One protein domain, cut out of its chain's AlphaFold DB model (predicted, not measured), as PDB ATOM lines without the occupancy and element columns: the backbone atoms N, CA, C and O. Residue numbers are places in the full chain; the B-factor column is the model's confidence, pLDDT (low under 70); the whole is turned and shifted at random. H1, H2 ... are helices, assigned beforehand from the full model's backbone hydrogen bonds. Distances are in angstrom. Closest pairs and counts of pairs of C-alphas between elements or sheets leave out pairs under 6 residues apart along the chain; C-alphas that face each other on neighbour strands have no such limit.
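AT A GLANCE: This is residues 2 to 79 of the 205 residues of the protein "SQHop_cyclase_C domain-containing protein" of Botrytis galanthina (UniProt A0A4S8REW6). A helical hairpin of two long helices, H2 and H3, makes one end of an elongated domain, and a loop that goes out through the short helix H1 and comes back through residues 24 to 38 makes the other end. Between these two ends, near the middle of the length, the printed part begins with a winding stretch without a named element, residues 2 to 17. The printed part has 78 residues, with three named helices in the order H1, H2, H3 and no named strand, and its class is all helix. The whole is loose, with a radius of gyration of the C-alphas of 14.8 A, and a rod in outline, spanning 48 by 21 by 19 A.

IN THESE COORDINATES: The printed part begins at Gln 2, whose C-alpha is at (204.425, 186.723, 109.281), and residues 2 to 17 hold no named element. H1 is residues 18 to 23, six residues from Thr 18 to Leu 23, with C-alpha 18 at (195.544, 190.097, 95.944). Residues 24 to 38 again hold no named element. H2 is residues 39 to 55, 24.8 A from first to last C-alpha, and it begins with C-alpha 39 at (199.525, 176.095, 104.676). H3, the longest helix by residues with 18, is residues 61 to 78 and 25.6 A long from first to last C-alpha, ending with C-alpha 78 at (192.633, 177.321, 105.932).

HOW THE PARTS SIT: H2 and H3 form a helical hairpin. They touch, with 15 pairs of C-alphas within 8 A, and the closest C-alphas of the two are those of Leu 46 and Ile 68, 5.9 A apart. Their lines stand at a shallow tilt of 30 degrees, and they run opposite ways. Their centres are 9.6 A apart. H1 is apart from H2 and apart from H3. In H3 every O i to N i+4 pair is within hydrogen-bond range, in H2 11 of 13 are, and in H1 0 of 2 are, while 3 of its 3 O i to N i+3 pairs are within range.

THE WHOLE: The two C-alphas farthest apart are those of Glu 27, in the stretch between H1 and H2, and Ser 58, between H2 and H3, at 49.1 A. The link from H1 to H2 is long, with 15 residues; the link from H2 to H3 is tight, with 5. Residues 54 to 60, of which 54 and 55 belong to H2, stand free. The C-alphas of residues 2 to 17 lie 1 to 15 A from the mean of the C-alphas, and those of residues 24 to 38 lie 4 to 26 A from it. The printed part has no cut. The mean pLDDT of the printed part of this model is 96.9, and no printed residue is under 70.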
ATOM      1  N   GLN A   2     205.859 186.981 109.105       97.50
ATOM      2  CA  GLN A   2     204.425 186.723 109.281       97.50
ATOM      3  C   GLN A   2     203.574 187.775 108.559       97.50
ATOM      4  O   GLN A   2     203.878 188.976 108.660       97.50
ATOM      5  N   ASN A   3     202.538 187.310 107.864       97.75
ATOM      6  CA  ASN A   3     201.536 188.108 107.167       97.75
ATOM      7  C   ASN A   3     200.406 188.547 108.115       97.75
ATOM      8  O   ASN A   3     200.313 188.105 109.260       97.75
ATOM      9  N   LYS A   4     199.545 189.462 107.647       95.88
ATOM     10  CA  LYS A   4     198.438 190.019 108.450       95.88
ATOM     11  C   LYS A   4     197.372 188.979 108.814       95.88
ATOM     12  O   LYS A   4     196.722 189.121 109.844       95.88
ATOM     13  N   ASP A   5     197.207 187.954 107.987       96.44
ATOM     14  CA  ASP A   5     196.306 186.820 108.217       96.44
ATOM     15  C   ASP A   5     196.879 185.779 109.199       96.44
ATOM     16  O   ASP A   5     196.191 184.826 109.555       96.44
ATOM     17  N   GLY A   6     198.120 185.973 109.666       97.75
ATOM     18  CA  GLY A   6     198.826 185.074 110.578       97.75
ATOM     19  C   GLY A   6     199.662 184.002 109.881       97.75
ATOM     20  O   GLY A   6     200.497 183.383 110.548       97.75
ATOM     21  N   GLY A   7     199.492 183.817 108.572       98.19
ATOM     22  CA  GLY A   7     200.234 182.849 107.776       98.19
ATOM     23  C   GLY A   7     201.611 183.349 107.337       98.19
ATOM     24  O   GLY A   7     202.052 184.459 107.668       98.19
ATOM     25  N   PHE A   8     202.310 182.491 106.603       98.56
ATOM     26  CA  PHE A   8     203.638 182.740 106.054       98.56
ATOM     27  C   PHE A   8     203.658 182.424 104.563       98.56
ATOM     28  O   PHE A   8     203.050 181.444 104.132       98.56
ATOM     29  N   GLY A   9     204.354 183.271 103.807       97.06
ATOM     30  CA  GLY A   9     204.676 183.013 102.409       97.06
ATOM     31  C   GLY A   9     205.970 182.240 102.237       97.06
ATOM     32  O   GLY A   9     206.577 181.794 103.215       97.06
ATOM     33  N   SER A  10     206.360 182.084 100.979       95.75
ATOM     34  CA  SER A  10     207.516 181.296 100.567       95.75
ATOM     35  C   SER A  10     208.839 182.026 100.818       95.75
ATOM     36  O   SER A  10     209.632 181.589 101.655       95.75
ATOM     37  N   TYR A  11     209.059 183.166 100.160       96.44
ATOM     38  CA  TYR A  11     210.314 183.922 100.240       96.44
ATOM     39  C   TYR A  11     210.170 185.195 101.065       96.44
ATOM     40  O   TYR A  11     211.083 185.583 101.798       96.44
ATOM     41  N   GLU A  12     209.024 185.864 100.955       96.81
ATOM     42  CA  GLU A  12     208.810 187.175 101.554       96.81
ATOM     43  C   GLU A  12     207.469 187.253 102.298       96.81
ATOM     44  O   GLU A  12     206.777 186.267 102.544       96.81
ATOM     45  N   LYS A  13     207.116 188.460 102.746       96.56
ATOM     46  CA  LYS A  13     205.747 188.744 103.178       96.56
ATOM     47  C   LYS A  13     204.893 189.073 101.958       96.56
ATOM     48  O   LYS A  13     205.402 189.631 100.991       96.56
ATOM     49  N   ALA A  14     203.585 188.893 102.083       95.56
ATOM     50  CA  ALA A  14     202.619 189.521 101.195       95.56
ATOM     51  C   ALA A  14     202.790 191.053 101.252       95.56
ATOM     52  O   ALA A  14     202.514 191.691 102.275       95.56
ATOM     53  N   ARG A  15     203.315 191.632 100.166       96.56
ATOM     54  CA  ARG A  15     203.601 193.075 100.027       96.56
ATOM     55  C   ARG A  15     202.579 193.808  99.158       96.56
ATOM     56  O   ARG A  15     202.464 195.025  99.273       96.56
ATOM     57  N   GLY A  16     201.849 193.075  98.321       94.56
ATOM     58  CA  GLY A  16     200.818 193.595  97.427       94.56
ATOM     59  C   GLY A  16     199.410 193.175  97.843       94.56
ATOM     60  O   GLY A  16     199.223 192.309  98.699       94.56
ATOM     61  N   SER A  17     198.412 193.807  97.229       95.25
ATOM     62  CA  SER A  17     197.017 193.367  97.323       95.25
ATOM     63  C   SER A  17     196.793 192.170  96.405       95.25
ATOM     64  O   SER A  17     197.289 192.171  95.283       95.25
ATOM     65  N   THR A  18     195.965 191.209  96.815       95.56
ATOM     66  CA  THR A  18     195.544 190.097  95.944       95.56
ATOM     67  C   THR A  18     194.779 190.568  94.706       95.56
ATOM     68  O   THR A  18     194.706 189.841  93.726       95.56
ATOM     69  N   ALA A  19     194.267 191.806  94.701       96.81
ATOM     70  CA  ALA A  19     193.692 192.427  93.507       96.81
ATOM     71  C   ALA A  19     194.702 192.574  92.352       96.81
ATOM     72  O   ALA A  19     194.288 192.703  91.205       96.81
ATOM     73  N   MET A  20     196.011 192.537  92.631       97.31
ATOM     74  CA  MET A  20     197.046 192.551  91.593       97.31
ATOM     75  C   MET A  20     197.017 191.299  90.710       97.31
ATOM     76  O   MET A  20     197.512 191.370  89.594       97.31
ATOM     77  N   GLU A  21     196.385 190.199  91.136       95.81
ATOM     78  CA  GLU A  21     196.167 189.040  90.256       95.81
ATOM     79  C   GLU A  21     195.266 189.348  89.059       95.81
ATOM     80  O   GLU A  21     195.352 188.662  88.050       95.81
ATOM     81  N   LEU A  22     194.453 190.411  89.104       95.81
ATOM     82  CA  LEU A  22     193.711 190.874  87.921       95.81
ATOM     83  C   LEU A  22     194.640 191.353  86.795       95.81
ATOM     84  O   LEU A  22     194.193 191.529  85.666       95.81
ATOM     85  N   LEU A  23     195.911 191.604  87.113       97.06
ATOM     86  CA  LEU A  23     196.948 191.995  86.168       97.06
ATOM     87  C   LEU A  23     197.802 190.808  85.719       97.06
ATOM     88  O   LEU A  23     198.777 191.039  85.014       97.06
ATOM     89  N   ASN A  24     197.485 189.582  86.152       96.56
ATOM     90  CA  ASN A  24     198.225 188.381  85.788       96.56
ATOM     91  C   ASN A  24     198.145 188.149  84.268       96.56
ATOM     92  O   ASN A  24     197.069 187.811  83.769       96.56
ATOM     93  N   PRO A  25     199.259 188.310  83.530       96.38
ATOM     94  CA  PRO A  25     199.277 188.193  82.082       96.38
ATOM     95  C   PRO A  25     199.884 186.859  81.634       96.38
ATOM     96  O   PRO A  25     200.378 186.783  80.523       96.38
ATOM     97  N   ALA A  26     200.002 185.865  82.522       95.00
ATOM     98  CA  ALA A  26     200.719 184.633  82.208       95.00
ATOM     99  C   ALA A  26     199.837 183.566  81.555       95.00
ATOM    100  O   ALA A  26     200.385 182.569  81.102       95.00
ATOM    101  N   GLU A  27     198.512 183.756  81.562       91.06
ATOM    102  CA  GLU A  27     197.451 182.892  81.009       91.06
ATOM    103  C   GLU A  27     197.369 181.449  81.547       91.06
ATOM    104  O   GLU A  27     196.269 180.952  81.768       91.06
ATOM    105  N   ILE A  28     198.499 180.784  81.778       90.88
ATOM    106  CA  ILE A  28     198.632 179.378  82.176       90.88
ATOM    107  C   ILE A  28     198.926 179.192  83.670       90.88
ATOM    108  O   ILE A  28     198.824 178.078  84.175       90.88
ATOM    109  N   PHE A  29     199.297 180.261  84.381       91.31
ATOM    110  CA  PHE A  29     199.634 180.225  85.806       91.31
ATOM    111  C   PHE A  29     198.674 181.085  86.619       91.31
ATOM    112  O   PHE A  29     198.344 182.199  86.219       91.31
ATOM    113  N   ASP A  30     198.294 180.603  87.798       90.88
ATOM    114  CA  ASP A  30     197.506 181.340  88.786       90.88
ATOM    115  C   ASP A  30     198.373 181.734  89.995       90.88
ATOM    116  O   ASP A  30     199.368 181.078  90.335       90.88
ATOM    117  N   ARG A  31     197.961 182.798  90.693       92.38
ATOM    118  CA  ARG A  31     198.566 183.262  91.952       92.38
ATOM    119  C   ARG A  31     200.067 183.538  91.835       92.38
ATOM    120  O   ARG A  31     200.855 183.015  92.626       92.38
ATOM    121  N   ILE A  32     200.453 184.343  90.846       95.69
ATOM    122  CA  ILE A  32     201.859 184.692  90.573       95.69
ATOM    123  C   ILE A  32     202.192 186.167  90.814       95.69
ATOM    124  O   ILE A  32     203.365 186.534  90.800       95.69
ATOM    125  N   MET A  33     201.195 187.032  91.012       97.19
ATOM    126  CA  MET A  33     201.418 188.480  91.065       97.19
ATOM    127  C   MET A  33     201.833 188.956  92.453       97.19
ATOM    128  O   MET A  33     202.512 189.978  92.582       97.19
ATOM    129  N   VAL A  34     201.435 188.237  93.502       96.25
ATOM    130  CA  VAL A  34     201.815 188.541  94.884       96.25
ATOM    131  C   VAL A  34     202.197 187.289  95.663       96.25
ATOM    132  O   VAL A  34     201.766 186.181  95.368       96.25
ATOM    133  N   GLU A  35     202.976 187.483  96.723       96.56
ATOM    134  CA  GLU A  35     203.217 186.439  97.715       96.56
ATOM    135  C   GLU A  35     201.942 186.174  98.529       96.56
ATOM    136  O   GLU A  35     201.282 187.107  99.005       96.56
ATOM    137  N   TYR A  36     201.642 184.898  98.754       97.00
ATOM    138  CA  TYR A  36     200.502 184.457  99.547       97.00
ATOM    139  C   TYR A  36     200.937 183.810 100.847       97.00
ATOM    140  O   TYR A  36     202.062 183.360 100.989       97.00
ATOM    141  N   SER A  37     200.016 183.711 101.800       97.69
ATOM    142  CA  SER A  37     200.178 182.740 102.874       97.69
ATOM    143  C   SER A  37     199.840 181.341 102.357       97.69
ATOM    144  O   SER A  37     198.790 181.157 101.732       97.69
ATOM    145  N   TYR A  38     200.701 180.375 102.668       97.88
ATOM    146  CA  TYR A  38     200.521 178.960 102.342       97.88
ATOM    147  C   TYR A  38     200.424 178.125 103.614       97.88
ATOM    148  O   TYR A  38     201.043 178.453 104.635       97.88
ATOM    149  N   VAL A  39     199.664 177.030 103.552       97.38
ATOM    150  CA  VAL A  39     199.525 176.095 104.676       97.38
ATOM    151  C   VAL A  39     200.896 175.535 105.018       97.38
ATOM    152  O   VAL A  39     201.315 175.627 106.160       97.38
ATOM    153  N   GLU A  40     201.649 175.087 104.026       97.62
ATOM    154  CA  GLU A  40     202.911 174.365 104.189       97.62
ATOM    155  C   GLU A  40     204.017 175.247 104.774       97.62
ATOM    156  O   GLU A  40     204.731 174.850 105.694       97.62
ATOM    157  N   CYS A  41     204.114 176.498 104.317       98.31
ATOM    158  CA  CYS A  41     205.036 177.472 104.904       98.31
ATOM    159  C   CYS A  41     204.653 177.783 106.361       98.31
ATOM    160  O   CYS A  41     205.510 177.918 107.237       98.31
ATOM    161  N   SER A  42     203.353 177.880 106.640       98.56
ATOM    162  CA  SER A  42     202.826 178.210 107.966       98.56
ATOM    163  C   SER A  42     202.983 177.056 108.963       98.56
ATOM    164  O   SER A  42     203.366 177.288 110.111       98.56
ATOM    165  N   THR A  43     202.739 175.817 108.536       98.12
ATOM    166  CA  THR A  43     202.902 174.598 109.339       98.12
ATOM    167  C   THR A  43     204.378 174.350 109.649       98.12
ATOM    168  O   THR A  43     204.709 174.081 110.802       98.12
ATOM    169  N   ALA A  44     205.285 174.557 108.686       98.12
ATOM    170  CA  ALA A  44     206.729 174.469 108.912       98.12
ATOM    171  C   ALA A  44     207.210 175.464 109.983       98.12
ATOM    172  O   ALA A  44     207.996 175.110 110.870       98.12
ATOM    173  N   VAL A  45     206.700 176.702 109.953       98.38
ATOM    174  CA  VAL A  45     206.995 177.707 110.985       98.38
ATOM    175  C   VAL A  45     206.399 177.317 112.336       98.38
ATOM    176  O   VAL A  45     207.090 177.455 113.348       98.38
ATOM    177  N   LEU A  46     205.156 176.820 112.374       98.38
ATOM    178  CA  LEU A  46     204.522 176.347 113.608       98.38
ATOM    179  C   LEU A  46     205.365 175.252 114.262       98.38
ATOM    180  O   LEU A  46     205.758 175.410 115.414       98.38
ATOM    181  N   THR A  47     205.696 174.193 113.522       97.81
ATOM    182  CA  THR A  47     206.504 173.072 114.019       97.81
ATOM    183  C   THR A  47     207.858 173.557 114.531       97.81
ATOM    184  O   THR A  47     208.248 173.246 115.657       97.81
ATOM    185  N   SER A  48     208.549 174.394 113.750       97.88
ATOM    186  CA  SER A  48     209.876 174.903 114.110       97.88
ATOM    187  C   SER A  48     209.851 175.761 115.375       97.88
ATOM    188  O   SER A  48     210.684 175.581 116.261       97.88
ATOM    189  N   LEU A  49     208.892 176.685 115.498       97.75
ATOM    190  CA  LEU A  49     208.776 177.549 116.676       97.75
ATOM    191  C   LEU A  49     208.284 176.783 117.908       97.75
ATOM    192  O   LEU A  49     208.777 177.040 119.008       97.75
ATOM    193  N   SER A  50     207.359 175.834 117.732       96.19
ATOM    194  CA  SER A  50     206.876 174.943 118.791       96.19
ATOM    195  C   SER A  50     207.988 174.072 119.361       96.19
ATOM    196  O   SER A  50     208.015 173.858 120.572       96.19
ATOM    197  N   LEU A  51     208.918 173.607 118.521       96.69
ATOM    198  CA  LEU A  51     210.115 172.894 118.959       96.69
ATOM    199  C   LEU A  51     211.117 173.851 119.612       96.69
ATOM    200  O   LEU A  51     211.568 173.613 120.729       96.69
ATOM    201  N   PHE A  52     211.427 174.972 118.956       97.62
ATOM    202  CA  PHE A  52     212.399 175.953 119.439       97.62
ATOM    203  C   PHE A  52     212.080 176.453 120.854       97.62
ATOM    204  O   PHE A  52     212.976 176.518 121.696       97.62
ATOM    205  N   ARG A  53     210.809 176.762 121.155       96.06
ATOM    206  CA  ARG A  53     210.412 177.245 122.491       96.06
ATOM    207  C   ARG A  53     210.639 176.223 123.607       96.06
ATOM    208  O   ARG A  53     210.770 176.635 124.753       96.06
ATOM    209  N   GLN A  54     210.689 174.923 123.298       95.88
ATOM    210  CA  GLN A  54     210.967 173.884 124.298       95.88
ATOM    211  C   GLN A  54     212.425 173.946 124.762       95.88
ATOM    212  O   GLN A  54     212.701 173.760 125.943       95.88
ATOM    213  N   TYR A  55     213.345 174.270 123.850       97.88
ATOM    214  CA  TYR A  55     214.776 174.379 124.145       97.88
ATOM    215  C   TYR A  55     215.188 175.780 124.615       97.88
ATOM    216  O   TYR A  55     216.109 175.914 125.419       97.88
ATOM    217  N   TYR A  56     214.498 176.827 124.154       97.94
ATOM    218  CA  TYR A  56     214.817 178.225 124.466       97.94
ATOM    219  C   TYR A  56     213.593 178.998 124.990       97.94
ATOM    220  O   TYR A  56     213.177 179.990 124.384       97.94
ATOM    221  N   PRO A  57     213.014 178.596 126.137       97.12
ATOM    222  CA  PRO A  57     211.716 179.095 126.603       97.12
ATOM    223  C   PRO A  57     211.698 180.586 126.959       97.12
ATOM    224  O   PRO A  57     210.637 181.206 126.964       97.12
ATOM    225  N   SER A  58     212.852 181.192 127.251       97.94
ATOM    226  CA  SER A  58     212.964 182.617 127.584       97.94
ATOM    227  C   SER A  58     213.242 183.511 126.371       97.94
ATOM    228  O   SER A  58     212.963 184.714 126.415       97.94
ATOM    229  N   TYR A  59     213.762 182.964 125.266       98.25
ATOM    230  CA  TYR A  59     214.187 183.770 124.124       98.25
ATOM    231  C   TYR A  59     212.981 184.304 123.349       98.25
ATOM    232  O   TYR A  59     212.303 183.579 122.622       98.25
ATOM    233  N   ARG A  60     212.724 185.612 123.482       98.19
ATOM    234  CA  ARG A  60     211.618 186.319 122.805       98.19
ATOM    235  C   ARG A  60     210.259 185.631 122.998       98.19
ATOM    236  O   ARG A  60     209.399 185.738 122.121       98.19
ATOM    237  N   SER A  61     210.059 184.977 124.141       97.88
ATOM    238  CA  SER A  61     208.917 184.103 124.443       97.88
ATOM    239  C   SER A  61     207.572 184.714 124.053       97.88
ATOM    240  O   SER A  61     206.830 184.133 123.269       97.88
ATOM    241  N   ARG A  62     207.306 185.961 124.464       98.25
ATOM    242  CA  ARG A  62     206.075 186.688 124.109       98.25
ATOM    243  C   ARG A  62     205.839 186.772 122.596       98.25
ATOM    244  O   ARG A  62     204.709 186.627 122.144       98.25
ATOM    245  N   LYS A  63     206.886 187.028 121.803       98.12
ATOM    246  CA  LYS A  63     206.766 187.141 120.341       98.12
ATOM    247  C   LYS A  63     206.591 185.773 119.688       98.12
ATOM    248  O   LYS A  63     205.823 185.668 118.734       98.12
ATOM    249  N   VAL A  64     207.292 184.756 120.187       98.25
ATOM    250  CA  VAL A  64     207.152 183.372 119.716       98.25
ATOM    251  C   VAL A  64     205.730 182.881 119.964       98.25
ATOM    252  O   VAL A  64     205.072 182.467 119.016       98.25
ATOM    253  N   GLU A  65     205.203 183.055 121.177       97.50
ATOM    254  CA  GLU A  65     203.836 182.646 121.521       97.50
ATOM    255  C   GLU A  65     202.769 183.398 120.723       97.50
ATOM    256  O   GLU A  65     201.826 182.789 120.211       97.50
ATOM    257  N   ALA A  66     202.935 184.711 120.531       98.25
ATOM    258  CA  ALA A  66     202.032 185.480 119.674       98.25
ATOM    259  C   ALA A  66     202.060 184.978 118.217       98.25
ATOM    260  O   ALA A  66     201.014 184.859 117.581       98.25
ATOM    261  N   THR A  67     203.247 184.638 117.701       98.31
ATOM    262  CA  THR A  67     203.413 184.108 116.339       98.31
ATOM    263  C   THR A  67     202.742 182.742 116.200       98.31
ATOM    264  O   THR A  67     201.964 182.557 115.266       98.31
ATOM    265  N   ILE A  68     202.993 181.827 117.145       97.88
ATOM    266  CA  ILE A  68     202.372 180.495 117.216       97.88
ATOM    267  C   ILE A  68     200.846 180.619 117.255       97.88
ATOM    268  O   ILE A  68     200.155 179.977 116.472       97.88
ATOM    269  N   SER A  69     200.308 181.492 118.109       98.06
ATOM    270  CA  SER A  69     198.856 181.682 118.238       98.06
ATOM    271  C   SER A  69     198.209 182.128 116.922       98.06
ATOM    272  O   SER A  69     197.151 181.628 116.537       98.06
ATOM    273  N   LEU A  70     198.852 183.057 116.212       98.50
ATOM    274  CA  LEU A  70     198.359 183.571 114.935       98.50
ATOM    275  C   LEU A  70     198.484 182.546 113.803       98.50
ATOM    276  O   LEU A  70     197.542 182.387 113.030       98.50
ATOM    277  N   VAL A  71     199.607 181.825 113.718       98.38
ATOM    278  CA  VAL A  71     199.808 180.825 112.659       98.38
ATOM    279  C   VAL A  71     198.883 179.622 112.854       98.38
ATOM    280  O   VAL A  71     198.312 179.115 111.893       98.38
ATOM    281  N   LEU A  72     198.637 179.228 114.107       97.56
ATOM    282  CA  LEU A  72     197.679 178.184 114.459       97.56
ATOM    283  C   LEU A  72     196.256 178.564 114.034       97.56
ATOM    284  O   LEU A  72     195.530 177.744 113.472       97.56
ATOM    285  N   LYS A  73     195.861 179.824 114.265       97.88
ATOM    286  CA  LYS A  73     194.580 180.352 113.781       97.88
ATOM    287  C   LYS A  73     194.498 180.277 112.256       97.88
ATOM    288  O   LYS A  73     193.493 179.789 111.749       97.88
ATOM    289  N   TYR A  74     195.541 180.709 111.548       98.50
ATOM    290  CA  TYR A  74     195.597 180.638 110.088       98.50
ATOM    291  C   TYR A  74     195.406 179.200 109.579       98.50
ATOM    292  O   TYR A  74     194.486 178.958 108.800       98.50
ATOM    293  N   ILE A  75     196.188 178.234 110.079       98.31
ATOM    294  CA  ILE A  75     196.115 176.823 109.653       98.31
ATOM    295  C   ILE A  75     194.701 176.267 109.866       98.31
ATOM    296  O   ILE A  75     194.117 175.684 108.955       98.31
ATOM    297  N   ARG A  76     194.096 176.509 111.036       96.81
ATOM    298  CA  ARG A  76     192.732 176.042 111.351       96.81
ATOM    299  C   ARG A  76     191.641 176.700 110.506       96.81
ATOM    300  O   ARG A  76     190.564 176.118 110.368       96.81
ATOM    301  N   THR A  77     191.864 177.919 110.020       97.31
ATOM    302  CA  THR A  77     190.936 178.631 109.128       97.31
ATOM    303  C   THR A  77     191.128 178.227 107.667       97.31
ATOM    304  O   THR A  77     190.162 178.253 106.916       97.31
ATOM    305  N   ALA A  78     192.334 177.812 107.276       97.75
ATOM    306  CA  ALA A  78     192.633 177.321 105.932       97.75
ATOM    307  C   ALA A  78     192.097 175.903 105.654       97.75
ATOM    308  O   ALA A  78     192.122 175.463 104.508       97.75
ATOM    309  N   GLN A  79     191.627 175.190 106.683       98.44
ATOM    310  CA  GLN A  79     191.032 173.864 106.536       98.44
ATOM    311  C   GLN A  79     189.748 173.929 105.703       98.44
ATOM    312  O   GLN A  79     188.870 174.757 105.968       98.44
TER     313      GLN A  79